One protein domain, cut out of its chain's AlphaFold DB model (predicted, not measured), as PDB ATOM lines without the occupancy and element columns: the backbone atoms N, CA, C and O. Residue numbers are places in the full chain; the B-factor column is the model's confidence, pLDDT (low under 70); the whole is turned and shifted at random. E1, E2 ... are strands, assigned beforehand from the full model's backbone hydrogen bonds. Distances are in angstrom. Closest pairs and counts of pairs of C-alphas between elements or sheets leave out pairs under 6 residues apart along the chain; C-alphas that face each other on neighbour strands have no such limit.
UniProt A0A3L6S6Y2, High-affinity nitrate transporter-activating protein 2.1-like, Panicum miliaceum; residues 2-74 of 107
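What this domain is: This is residues 2 to 74 of the 107 residues of the protein "High-affinity nitrate transporter-activating protein 2.1-like" of Panicum miliaceum (UniProt A0A3L6S6Y2). There is little regular structure here: one small two-stranded hairpin, E1 and E2, in a fold made mostly of long loops. Residues 2 to 15 lie to one side of the hairpin, the chain then swings out past its other side and folds back near residues 25 to 27, and residues 62 to 74 trail away as a tail. The printed part has 73 residues, of which 11 are in named elements: no named helix and the strands E1 then E2, antiparallel, class all strand. It is only just loose, close to compact, with a radius of gyration of the C-alphas of 13.7 A and spans of 42 by 29 by 24 A.

How they stand to each other: E1, residues 46 to 50, and E2, residues 56 to 61, form a hairpin with a tight link of 5 residues. They are antiparallel, at 163 degrees between directions. C-alphas 46 and 61 face each other at 4.3 A. N 47 and O 60, at 2.8 A, and N 60 and O 47, at 2.9 A, are within hydrogen-bond range.

Where its parts are: Residues 2 to 45 precede E1, which is 13.2 A long and begins at C-alpha 46 (-21.310, -32.130, 21.004). E2 is 14.2 A long and ends at C-alpha 61 (-23.637, -32.123, 24.630).

The domain as a whole: The C-alphas of Thr 25 and Thr 74 are the two farthest apart, 42.0 A. The printed part has no cut. Mean pLDDT of the printed part is 73.0, with 29 residues under 70, among them 2 to 7 and 69 to 74.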
ATOM      1  N   CYS A   2     -26.949 -47.303  22.452       27.58
ATOM      2  CA  CYS A   2     -25.605 -47.045  21.914       27.58
ATOM      3  C   CYS A   2     -24.698 -46.535  23.037       27.58
ATOM      4  O   CYS A   2     -25.026 -45.553  23.696       27.58
ATOM      5  N   LYS A   3     -23.574 -47.217  23.271       33.22
ATOM      6  CA  LYS A   3     -22.538 -46.775  24.209       33.22
ATOM      7  C   LYS A   3     -21.820 -45.578  23.575       33.22
ATOM      8  O   LYS A   3     -21.014 -45.767  22.668       33.22
ATOM      9  N   SER A   4     -22.169 -44.364  24.000       52.97
ATOM     10  CA  SER A   4     -21.362 -43.167  23.738       52.97
ATOM     11  C   SER A   4     -19.992 -43.403  24.350       52.97
ATOM     12  O   SER A   4     -19.908 -43.740  25.531       52.97
ATOM     13  N   ASN A   5     -18.939 -43.290  23.549       61.06
ATOM     14  CA  ASN A   5     -17.607 -43.138  24.097       61.06
ATOM     15  C   ASN A   5     -17.294 -41.648  24.074       61.06
ATOM     16  O   ASN A   5     -17.394 -41.015  23.023       61.06
ATOM     17  N   ASP A   6     -16.975 -41.097  25.238       64.31
ATOM     18  CA  ASP A   6     -16.836 -39.651  25.406       64.31
ATOM     19  C   ASP A   6     -15.438 -39.160  25.000       64.31
ATOM     20  O   ASP A   6     -15.208 -37.958  24.947       64.31
ATOM     21  N   ASP A   7     -14.526 -40.076  24.663       64.75
ATOM     22  CA  ASP A   7     -13.224 -39.791  24.052       64.75
ATOM     23  C   ASP A   7     -13.392 -39.346  22.592       64.75
ATOM     24  O   ASP A   7     -13.787 -40.151  21.746       64.75
ATOM     25  N   LEU A   8     -12.976 -38.122  22.254       70.00
ATOM     26  CA  LEU A   8     -12.991 -37.599  20.880       70.00
ATOM     27  C   LEU A   8     -12.258 -38.519  19.885       70.00
ATOM     28  O   LEU A   8     -12.711 -38.710  18.761       70.00
ATOM     29  N   SER A   9     -11.148 -39.138  20.300       70.00
ATOM     30  CA  SER A   9     -10.363 -40.060  19.456       70.00
ATOM     31  C   SER A   9     -11.075 -41.383  19.157       70.00
ATOM     32  O   SER A   9     -10.688 -42.111  18.241       70.00
ATOM     33  N   LYS A  10     -12.112 -41.713  19.929       68.94
ATOM     34  CA  LYS A  10     -12.877 -42.958  19.822       68.94
ATOM     35  C   LYS A  10     -14.356 -42.711  19.524       68.94
ATOM     36  O   LYS A  10     -15.100 -43.682  19.362       68.94
ATOM     37  N   ASP A  11     -14.782 -41.453  19.443       66.38
ATOM     38  CA  ASP A  11     -16.147 -41.086  19.110       66.38
ATOM     39  C   ASP A  11     -16.385 -41.286  17.608       66.38
ATOM     40  O   ASP A  11     -16.056 -40.456  16.766       66.38
ATOM     41  N   LYS A  12     -16.978 -42.432  17.267       65.31
ATOM     42  CA  LYS A  12     -17.417 -42.744  15.898       65.31
ATOM     43  C   LYS A  12     -18.806 -42.185  15.577       65.31
ATOM     44  O   LYS A  12     -19.284 -42.357  14.457       65.31
ATOM     45  N   THR A  13     -19.477 -41.580  16.556       66.94
ATOM     46  CA  THR A  13     -20.847 -41.074  16.437       66.94
ATOM     47  C   THR A  13     -20.885 -39.608  15.998       66.94
ATOM     48  O   THR A  13     -21.707 -39.267  15.148       66.94
ATOM     49  N   CYS A  14     -19.927 -38.780  16.429       68.00
ATOM     50  CA  CYS A  14     -19.698 -37.438  15.880       68.00
ATOM     51  C   CYS A  14     -18.780 -37.487  14.648       68.00
ATOM     52  O   CYS A  14     -17.583 -37.228  14.727       68.00
ATOM     53  N   ARG A  15     -19.344 -37.825  13.482       67.50
ATOM     54  CA  ARG A  15     -18.572 -37.953  12.229       67.50
ATOM     55  C   ARG A  15     -18.178 -36.621  11.585       67.50
ATOM     56  O   ARG A  15     -17.276 -36.603  10.753       67.50
ATOM     57  N   PHE A  16     -18.836 -35.523  11.953       76.50
ATOM     58  CA  PHE A  16     -18.673 -34.230  11.292       76.50
ATOM     59  C   PHE A  16     -18.079 -33.194  12.242       76.50
ATOM     60  O   PHE A  16     -18.639 -32.904  13.301       76.50
ATOM     61  N   LYS A  17     -16.944 -32.611  11.847       80.81
ATOM     62  CA  LYS A  17     -16.343 -31.479  12.554       80.81
ATOM     63  C   LYS A  17     -17.018 -30.188  12.092       80.81
ATOM     64  O   LYS A  17     -16.883 -29.806  10.937       80.81
ATOM     65  N   VAL A  18     -17.710 -29.519  13.013       81.56
ATOM     66  CA  VAL A  18     -18.452 -28.275  12.743       81.56
ATOM     67  C   VAL A  18     -17.542 -27.046  12.809       81.56
ATOM     68  O   VAL A  18     -17.529 -26.227  11.896       81.56
ATOM     69  N   THR A  19     -16.764 -26.904  13.886       85.19
ATOM     70  CA  THR A  19     -15.863 -25.760  14.083       85.19
ATOM     71  C   THR A  19     -14.750 -26.083  15.083       85.19
ATOM     72  O   THR A  19     -14.821 -27.072  15.814       85.19
ATOM     73  N   GLN A  20     -13.711 -25.251  15.111       86.94
ATOM     74  CA  GLN A  20     -12.691 -25.223  16.157       86.94
ATOM     75  C   GLN A  20     -12.355 -23.761  16.441       86.94
ATOM     76  O   GLN A  20     -11.959 -23.032  15.535       86.94
ATOM     77  N   GLN A  21     -12.514 -23.342  17.691       84.62
ATOM     78  CA  GLN A  21     -12.291 -21.962  18.112       84.62
ATOM     79  C   GLN A  21     -11.348 -21.927  19.311       84.62
ATOM     80  O   GLN A  21     -11.363 -22.835  20.145       84.62
ATOM     81  N   ALA A  22     -10.524 -20.882  19.389       84.38
ATOM     82  CA  ALA A  22      -9.710 -20.634  20.569       84.38
ATOM     83  C   ALA A  22     -10.615 -20.260  21.749       84.38
ATOM     84  O   ALA A  22     -11.586 -19.517  21.592       84.38
ATOM     85  N   TYR A  23     -10.288 -20.767  22.935       79.50
ATOM     86  CA  TYR A  23     -11.010 -20.404  24.145       79.50
ATOM     87  C   TYR A  23     -10.722 -18.939  24.502       79.50
ATOM     88  O   TYR A  23      -9.566 -18.566  24.697       79.50
ATOM     89  N   ALA A  24     -11.768 -18.115  24.595       79.88
ATOM     90  CA  ALA A  24     -11.673 -16.716  25.000       79.88
ATOM     91  C   ALA A  24     -12.287 -16.531  26.396       79.88
ATOM     92  O   ALA A  24     -13.484 -16.740  26.601       79.88
ATOM     93  N   THR A  25     -11.467 -16.136  27.369       77.31
ATOM     94  CA  THR A  25     -11.895 -15.893  28.751       77.31
ATOM     95  C   THR A  25     -12.895 -14.735  28.823       77.31
ATOM     96  O   THR A  25     -12.628 -13.639  28.341       77.31
ATOM     97  N   GLY A  26     -14.050 -14.967  29.456       72.75
ATOM     98  CA  GLY A  26     -15.067 -13.934  29.702       72.75
ATOM     99  C   GLY A  26     -16.065 -13.688  28.563       72.75
ATOM    100  O   GLY A  26     -17.005 -12.922  28.753       72.75
ATOM    101  N   ALA A  27     -15.921 -14.359  27.416       73.81
ATOM    102  CA  ALA A  27     -16.861 -14.269  26.299       73.81
ATOM    103  C   ALA A  27     -17.665 -15.568  26.137       73.81
ATOM    104  O   ALA A  27     -17.139 -16.671  26.280       73.81
ATOM    105  N   ARG A  28     -18.958 -15.450  25.810       74.81
ATOM    106  CA  ARG A  28     -19.757 -16.597  25.355       74.81
ATOM    107  C   ARG A  28     -19.430 -16.860  23.887       74.81
ATOM    108  O   ARG A  28     -19.645 -15.986  23.054       74.81
ATOM    109  N   GLY A  29     -18.925 -18.053  23.585       77.62
ATOM    110  CA  GLY A  29     -18.719 -18.492  22.207       77.62
ATOM    111  C   GLY A  29     -20.057 -18.728  21.513       77.62
ATOM    112  O   GLY A  29     -20.929 -19.405  22.056       77.62
ATOM    113  N   SER A  30     -20.215 -18.167  20.319       82.31
ATOM    114  CA  SER A  30     -21.323 -18.462  19.413       82.31
ATOM    115  C   SER A  30     -20.763 -18.676  18.013       82.31
ATOM    116  O   SER A  30     -19.763 -18.065  17.633       82.31
ATOM    117  N   PHE A  31     -21.393 -19.566  17.260       84.50
ATOM    118  CA  PHE A  31     -21.023 -19.871  15.889       84.50
ATOM    119  C   PHE A  31     -22.276 -20.209  15.099       84.50
ATOM    120  O   PHE A  31     -23.129 -20.956  15.578       84.50
ATOM    121  N   GLU A  32     -22.360 -19.679  13.888       87.50
ATOM    122  CA  GLU A  32     -23.391 -20.050  12.933       87.50
ATOM    123  C   GLU A  32     -22.828 -21.111  11.990       87.50
ATOM    124  O   GLU A  32     -21.769 -20.928  11.392       87.50
ATOM    125  N   TYR A  33     -23.530 -22.237  11.882       81.81
ATOM    126  CA  TYR A  33     -23.151 -23.330  10.999       81.81
ATOM    127  C   TYR A  33     -24.267 -23.608  10.006       81.81
ATOM    128  O   TYR A  33     -25.376 -23.983  10.389       81.81
ATOM    129  N   THR A  34     -23.956 -23.478   8.720       82.88
ATOM    130  CA  THR A  34     -24.831 -23.961   7.657       82.88
ATOM    131  C   THR A  34     -24.609 -25.457   7.481       82.88
ATOM    132  O   THR A  34     -23.520 -25.893   7.105       82.88
ATOM    133  N   VAL A  35     -25.643 -26.246   7.764       77.69
ATOM    134  CA  VAL A  35     -25.601 -27.702   7.612       77.69
ATOM    135  C   VAL A  35     -25.570 -28.051   6.126       77.69
ATOM    136  O   VAL A  35     -26.408 -27.582   5.354       77.69
ATOM    137  N   ALA A  36     -24.591 -28.859   5.722       73.19
ATOM    138  CA  ALA A  36     -24.489 -29.335   4.350       73.19
ATOM    139  C   ALA A  36     -25.611 -30.340   4.033       73.19
ATOM    140  O   ALA A  36     -26.055 -31.092   4.901       73.19
ATOM    141  N   CYS A  37     -26.080 -30.346   2.781       68.56
ATOM    142  CA  CYS A  37     -27.230 -31.153   2.360       68.56
ATOM    143  C   CYS A  37     -26.976 -32.669   2.390       68.56
ATOM    144  O   CYS A  37     -27.920 -33.437   2.283       68.56
ATOM    145  N   ASP A  38     -25.722 -33.100   2.501       65.94
ATOM    146  CA  ASP A  38     -25.297 -34.499   2.597       65.94
ATOM    147  C   ASP A  38     -25.238 -35.018   4.047       65.94
ATOM    148  O   ASP A  38     -24.970 -36.200   4.285       65.94
ATOM    149  N   ILE A  39     -25.502 -34.154   5.032       66.38
ATOM    150  CA  ILE A  39     -25.554 -34.528   6.444       66.38
ATOM    151  C   ILE A  39     -26.954 -35.060   6.753       66.38
ATOM    152  O   ILE A  39     -27.888 -34.307   7.022       66.38
ATOM    153  N   SER A  40     -27.082 -36.388   6.756       59.44
ATOM    154  CA  SER A  40     -28.298 -37.072   7.206       59.44
ATOM    155  C   SER A  40     -28.643 -36.666   8.641       59.44
ATOM    156  O   SER A  40     -27.739 -36.662   9.481       59.44
ATOM    157  N   THR A  41     -29.925 -36.397   8.909       60.22
ATOM    158  CA  THR A  41     -30.541 -36.040  10.203       60.22
ATOM    159  C   THR A  41     -29.622 -36.244  11.414       60.22
ATOM    160  O   THR A  41     -29.461 -37.353  11.926       60.22
ATOM    161  N   GLY A  42     -28.977 -35.163  11.856       64.00
ATOM    162  CA  GLY A  42     -28.182 -35.160  13.082       64.00
ATOM    163  C   GLY A  42     -29.083 -34.933  14.290       64.00
ATOM    164  O   GLY A  42     -29.861 -33.994  14.265       64.00
ATOM    165  N   SER A  43     -28.974 -35.764  15.333       64.56
ATOM    166  CA  SER A  43     -29.860 -35.700  16.513       64.56
ATOM    167  C   SER A  43     -29.281 -34.925  17.708       64.56
ATOM    168  O   SER A  43     -29.963 -34.747  18.714       64.56
ATOM    169  N   TYR A  44     -28.011 -34.511  17.673       70.06
ATOM    170  CA  TYR A  44     -27.388 -33.753  18.765       70.06
ATOM    171  C   TYR A  44     -26.092 -33.064  18.324       70.06
ATOM    172  O   TYR A  44     -25.424 -33.511  17.392       70.06
ATOM    173  N   VAL A  45     -25.705 -32.003  19.039       79.44
ATOM    174  CA  VAL A  45     -24.394 -31.343  18.905       79.44
ATOM    175  C   VAL A  45     -23.572 -31.622  20.151       79.44
ATOM    176  O   VAL A  45     -24.072 -31.548  21.277       79.44
ATOM    177  N   ARG A  46     -22.290 -31.918  19.943       81.00
ATOM    178  CA  ARG A  46     -21.310 -32.130  21.004       81.00
ATOM    179  C   ARG A  46     -20.134 -31.177  20.825       81.00
ATOM    180  O   ARG A  46     -19.658 -30.969  19.713       81.00
ATOM    181  N   ALA A  47     -19.677 -30.607  21.930       84.62
ATOM    182  CA  ALA A  47     -18.526 -29.725  22.000       84.62
ATOM    183  C   ALA A  47     -17.458 -30.336  22.908       84.62
ATOM    184  O   ALA A  47     -17.769 -30.920  23.947       84.62
ATOM    185  N   TYR A  48     -16.197 -30.162  22.525       84.38
ATOM    186  CA  TYR A  48     -15.035 -30.657  23.252       84.38
ATOM    187  C   TYR A  48     -14.100 -29.498  23.574       84.38
ATOM    188  O   TYR A  48     -13.827 -28.666  22.708       84.38
ATOM    189  N   ALA A  49     -13.598 -29.460  24.804       85.88
ATOM    190  CA  ALA A  49     -12.524 -28.563  25.198       85.88
ATOM    191  C   ALA A  49     -11.205 -29.333  25.162       85.88
ATOM    192  O   ALA A  49     -11.089 -30.407  25.760       85.88
ATOM    193  N   LEU A  50     -10.228 -28.770  24.457       86.88
ATOM    194  CA  LEU A  50      -8.888 -29.320  24.328       86.88
ATOM    195  C   LEU A  50      -7.898 -28.391  25.032       86.88
ATOM    196  O   LEU A  50      -8.064 -27.170  24.990       86.88
ATOM    197  N   ASP A  51      -6.880 -28.962  25.666       84.44
ATOM    198  CA  ASP A  51      -5.756 -28.201  26.208       84.44
ATOM    199  C   ASP A  51      -4.689 -27.895  25.137       84.44
ATOM    200  O   ASP A  51      -4.836 -28.221  23.956       84.44
ATOM    201  N   ALA A  52      -3.586 -27.263  25.551       83.38
ATOM    202  CA  ALA A  52      -2.476 -26.914  24.662       83.38
ATOM    203  C   ALA A  52      -1.789 -28.133  24.016       83.38
ATOM    204  O   ALA A  52      -1.148 -27.994  22.977       83.38
ATOM    205  N   SER A  53      -1.932 -29.321  24.605       84.44
ATOM    206  CA  SER A  53      -1.428 -30.585  24.065       84.44
ATOM    207  C   SER A  53      -2.434 -31.298  23.152       84.44
ATOM    208  O   SER A  53      -2.182 -32.420  22.724       84.44
ATOM    209  N   VAL A  54      -3.562 -30.647  22.822       78.81
ATOM    210  CA  VAL A  54      -4.674 -31.223  22.043       78.81
ATOM    211  C   VAL A  54      -5.335 -32.399  22.781       78.81
ATOM    212  O   VAL A  54      -6.033 -33.221  22.187       78.81
ATOM    213  N   THR A  55      -5.159 -32.466  24.103       83.94
ATOM    214  CA  THR A  55      -5.792 -33.480  24.945       83.94
ATOM    215  C   THR A  55      -7.163 -32.984  25.375       83.94
ATOM    216  O   THR A  55      -7.329 -31.832  25.777       83.94
ATOM    217  N   GLN A  56      -8.170 -33.850  25.276       83.38
ATOM    218  CA  GLN A  56      -9.517 -33.535  25.734       83.38
ATOM    219  C   GLN A  56      -9.538 -33.377  27.253       83.38
ATOM    220  O   GLN A  56      -9.239 -34.315  27.986       83.38
ATOM    221  N   VAL A  57      -9.952 -32.199  27.712       86.50
ATOM    222  CA  VAL A  57     -10.060 -31.867  29.141       86.50
ATOM    223  C   VAL A  57     -11.502 -31.706  29.607       86.50
ATOM    224  O   VAL A  57     -11.780 -31.833  30.795       86.50
ATOM    225  N   ALA A  58     -12.438 -31.458  28.687       83.56
ATOM    226  CA  ALA A  58     -13.866 -31.445  28.987       83.56
ATOM    227  C   ALA A  58     -14.704 -31.728  27.736       83.56
ATOM    228  O   ALA A  58     -14.231 -31.589  26.604       83.56
ATOM    229  N   TYR A  59     -15.969 -32.086  27.940       83.31
ATOM    230  CA  TYR A  59     -16.963 -32.170  26.875       83.31
ATOM    231  C   TYR A  59     -18.327 -31.666  27.356       83.31
ATOM    232  O   TYR A  59     -18.607 -31.629  28.553       83.31
ATOM    233  N   GLY A  60     -19.179 -31.293  26.409       81.56
ATOM    234  CA  GLY A  60     -20.583 -30.967  26.635       81.56
ATOM    235  C   GLY A  60     -21.431 -31.384  25.439       81.56
ATOM    236  O   GLY A  60     -20.944 -31.432  24.311       81.56
ATOM    237  N   GLN A  61     -22.700 -31.702  25.672       80.38
ATOM    238  CA  GLN A  61     -23.637 -32.123  24.630       80.38
ATOM    239  C   GLN A  61     -25.010 -31.491  24.868       80.38
ATOM    240  O   GLN A  61     -25.395 -31.250  26.013       80.38
ATOM    241  N   THR A  62     -25.765 -31.246  23.796       78.38
ATOM    242  CA  THR A  62     -27.194 -30.917  23.897       78.38
ATOM    243  C   THR A  62     -27.951 -32.032  24.624       78.38
ATOM    244  O   THR A  62     -27.840 -33.206  24.269       78.38
ATOM    245  N   GLY A  63     -28.704 -31.663  25.665       70.06
ATOM    246  CA  GLY A  63     -29.469 -32.606  26.483       70.06
ATOM    247  C   GLY A  63     -30.578 -33.328  25.699       70.06
ATOM    248  O   GLY A  63     -30.956 -32.889  24.614       70.06
ATOM    249  N   PRO A  64     -31.148 -34.411  26.258       63.34
ATOM    250  CA  PRO A  64     -32.115 -35.274  25.566       63.34
ATOM    251  C   PRO A  64     -33.417 -34.569  25.149       63.34
ATOM    252  O   PRO A  64     -34.150 -35.087  24.318       63.34
ATOM    253  N   THR A  65     -33.711 -33.393  25.705       61.19
ATOM    254  CA  THR A  65     -34.887 -32.572  25.375       61.19
ATOM    255  C   THR A  65     -34.628 -31.529  24.285       61.19
ATOM    256  O   THR A  65     -35.567 -30.870  23.851       61.19
ATOM    257  N   ALA A  66     -33.377 -31.366  23.845       64.50
ATOM    258  CA  ALA A  66     -32.955 -30.392  22.836       64.50
ATOM    259  C   ALA A  66     -32.466 -31.076  21.545       64.50
ATOM    260  O   ALA A  66     -31.584 -30.565  20.855       64.50
ATOM    261  N   VAL A  67     -33.016 -32.258  21.250       67.94
ATOM    262  CA  VAL A  67     -32.825 -32.937  19.967       67.94
ATOM    263  C   VAL A  67     -33.492 -32.086  18.893       67.94
ATOM    264  O   VAL A  67     -34.667 -31.741  19.007       67.94
ATOM    265  N   PHE A  68     -32.726 -31.721  17.874       70.12
ATOM    266  CA  PHE A  68     -33.235 -31.070  16.678       70.12
ATOM    267  C   PHE A  68     -33.091 -32.049  15.520       70.12
ATOM    268  O   PHE A  68     -32.125 -32.803  15.479       70.12
ATOM    269  N   ASP A  69     -34.043 -32.029  14.595       69.31
ATOM    270  CA  ASP A  69     -33.950 -32.807  13.369       69.31
ATOM    271  C   ASP A  69     -33.519 -31.893  12.229       69.31
ATOM    272  O   ASP A  69     -34.157 -30.879  11.934       69.31
ATOM    273  N   VAL A  70     -32.429 -32.268  11.566       69.25
ATOM    274  CA  VAL A  70     -32.096 -31.712  10.255       69.25
ATOM    275  C   VAL A  70     -32.960 -32.444   9.236       69.25
ATOM    276  O   VAL A  70     -32.809 -33.656   9.040       69.25
ATOM    277  N   ALA A  71     -33.889 -31.714   8.620       66.75
ATOM    278  CA  ALA A  71     -34.662 -32.231   7.503       66.75
ATOM    279  C   ALA A  71     -33.709 -32.515   6.339       66.75
ATOM    280  O   ALA A  71     -33.026 -31.612   5.855       66.75
ATOM    281  N   ASP A  72     -33.656 -33.775   5.918       58.53
ATOM    282  CA  ASP A  72     -32.895 -34.162   4.739       58.53
ATOM    283  C   ASP A  72     -33.508 -33.509   3.491       58.53
ATOM    284  O   ASP A  72     -34.736 -33.396   3.372       58.53
ATOM    285  N   ILE A  73     -32.670 -33.099   2.537       60.84
ATOM    286  CA  ILE A  73     -33.169 -32.693   1.225       60.84
ATOM    287  C   ILE A  73     -33.467 -33.976   0.462       60.84
ATOM    288  O   ILE A  73     -32.655 -34.482  -0.310       60.84
ATOM    289  N   THR A  74     -34.671 -34.514   0.657       61.56
ATOM    290  CA  THR A  74     -35.145 -35.613  -0.177       61.56
ATOM    291  C   THR A  74     -35.216 -35.096  -1.611       61.56
ATOM    292  O   THR A  74     -36.128 -34.347  -1.959       61.56
TER     293      THR A  74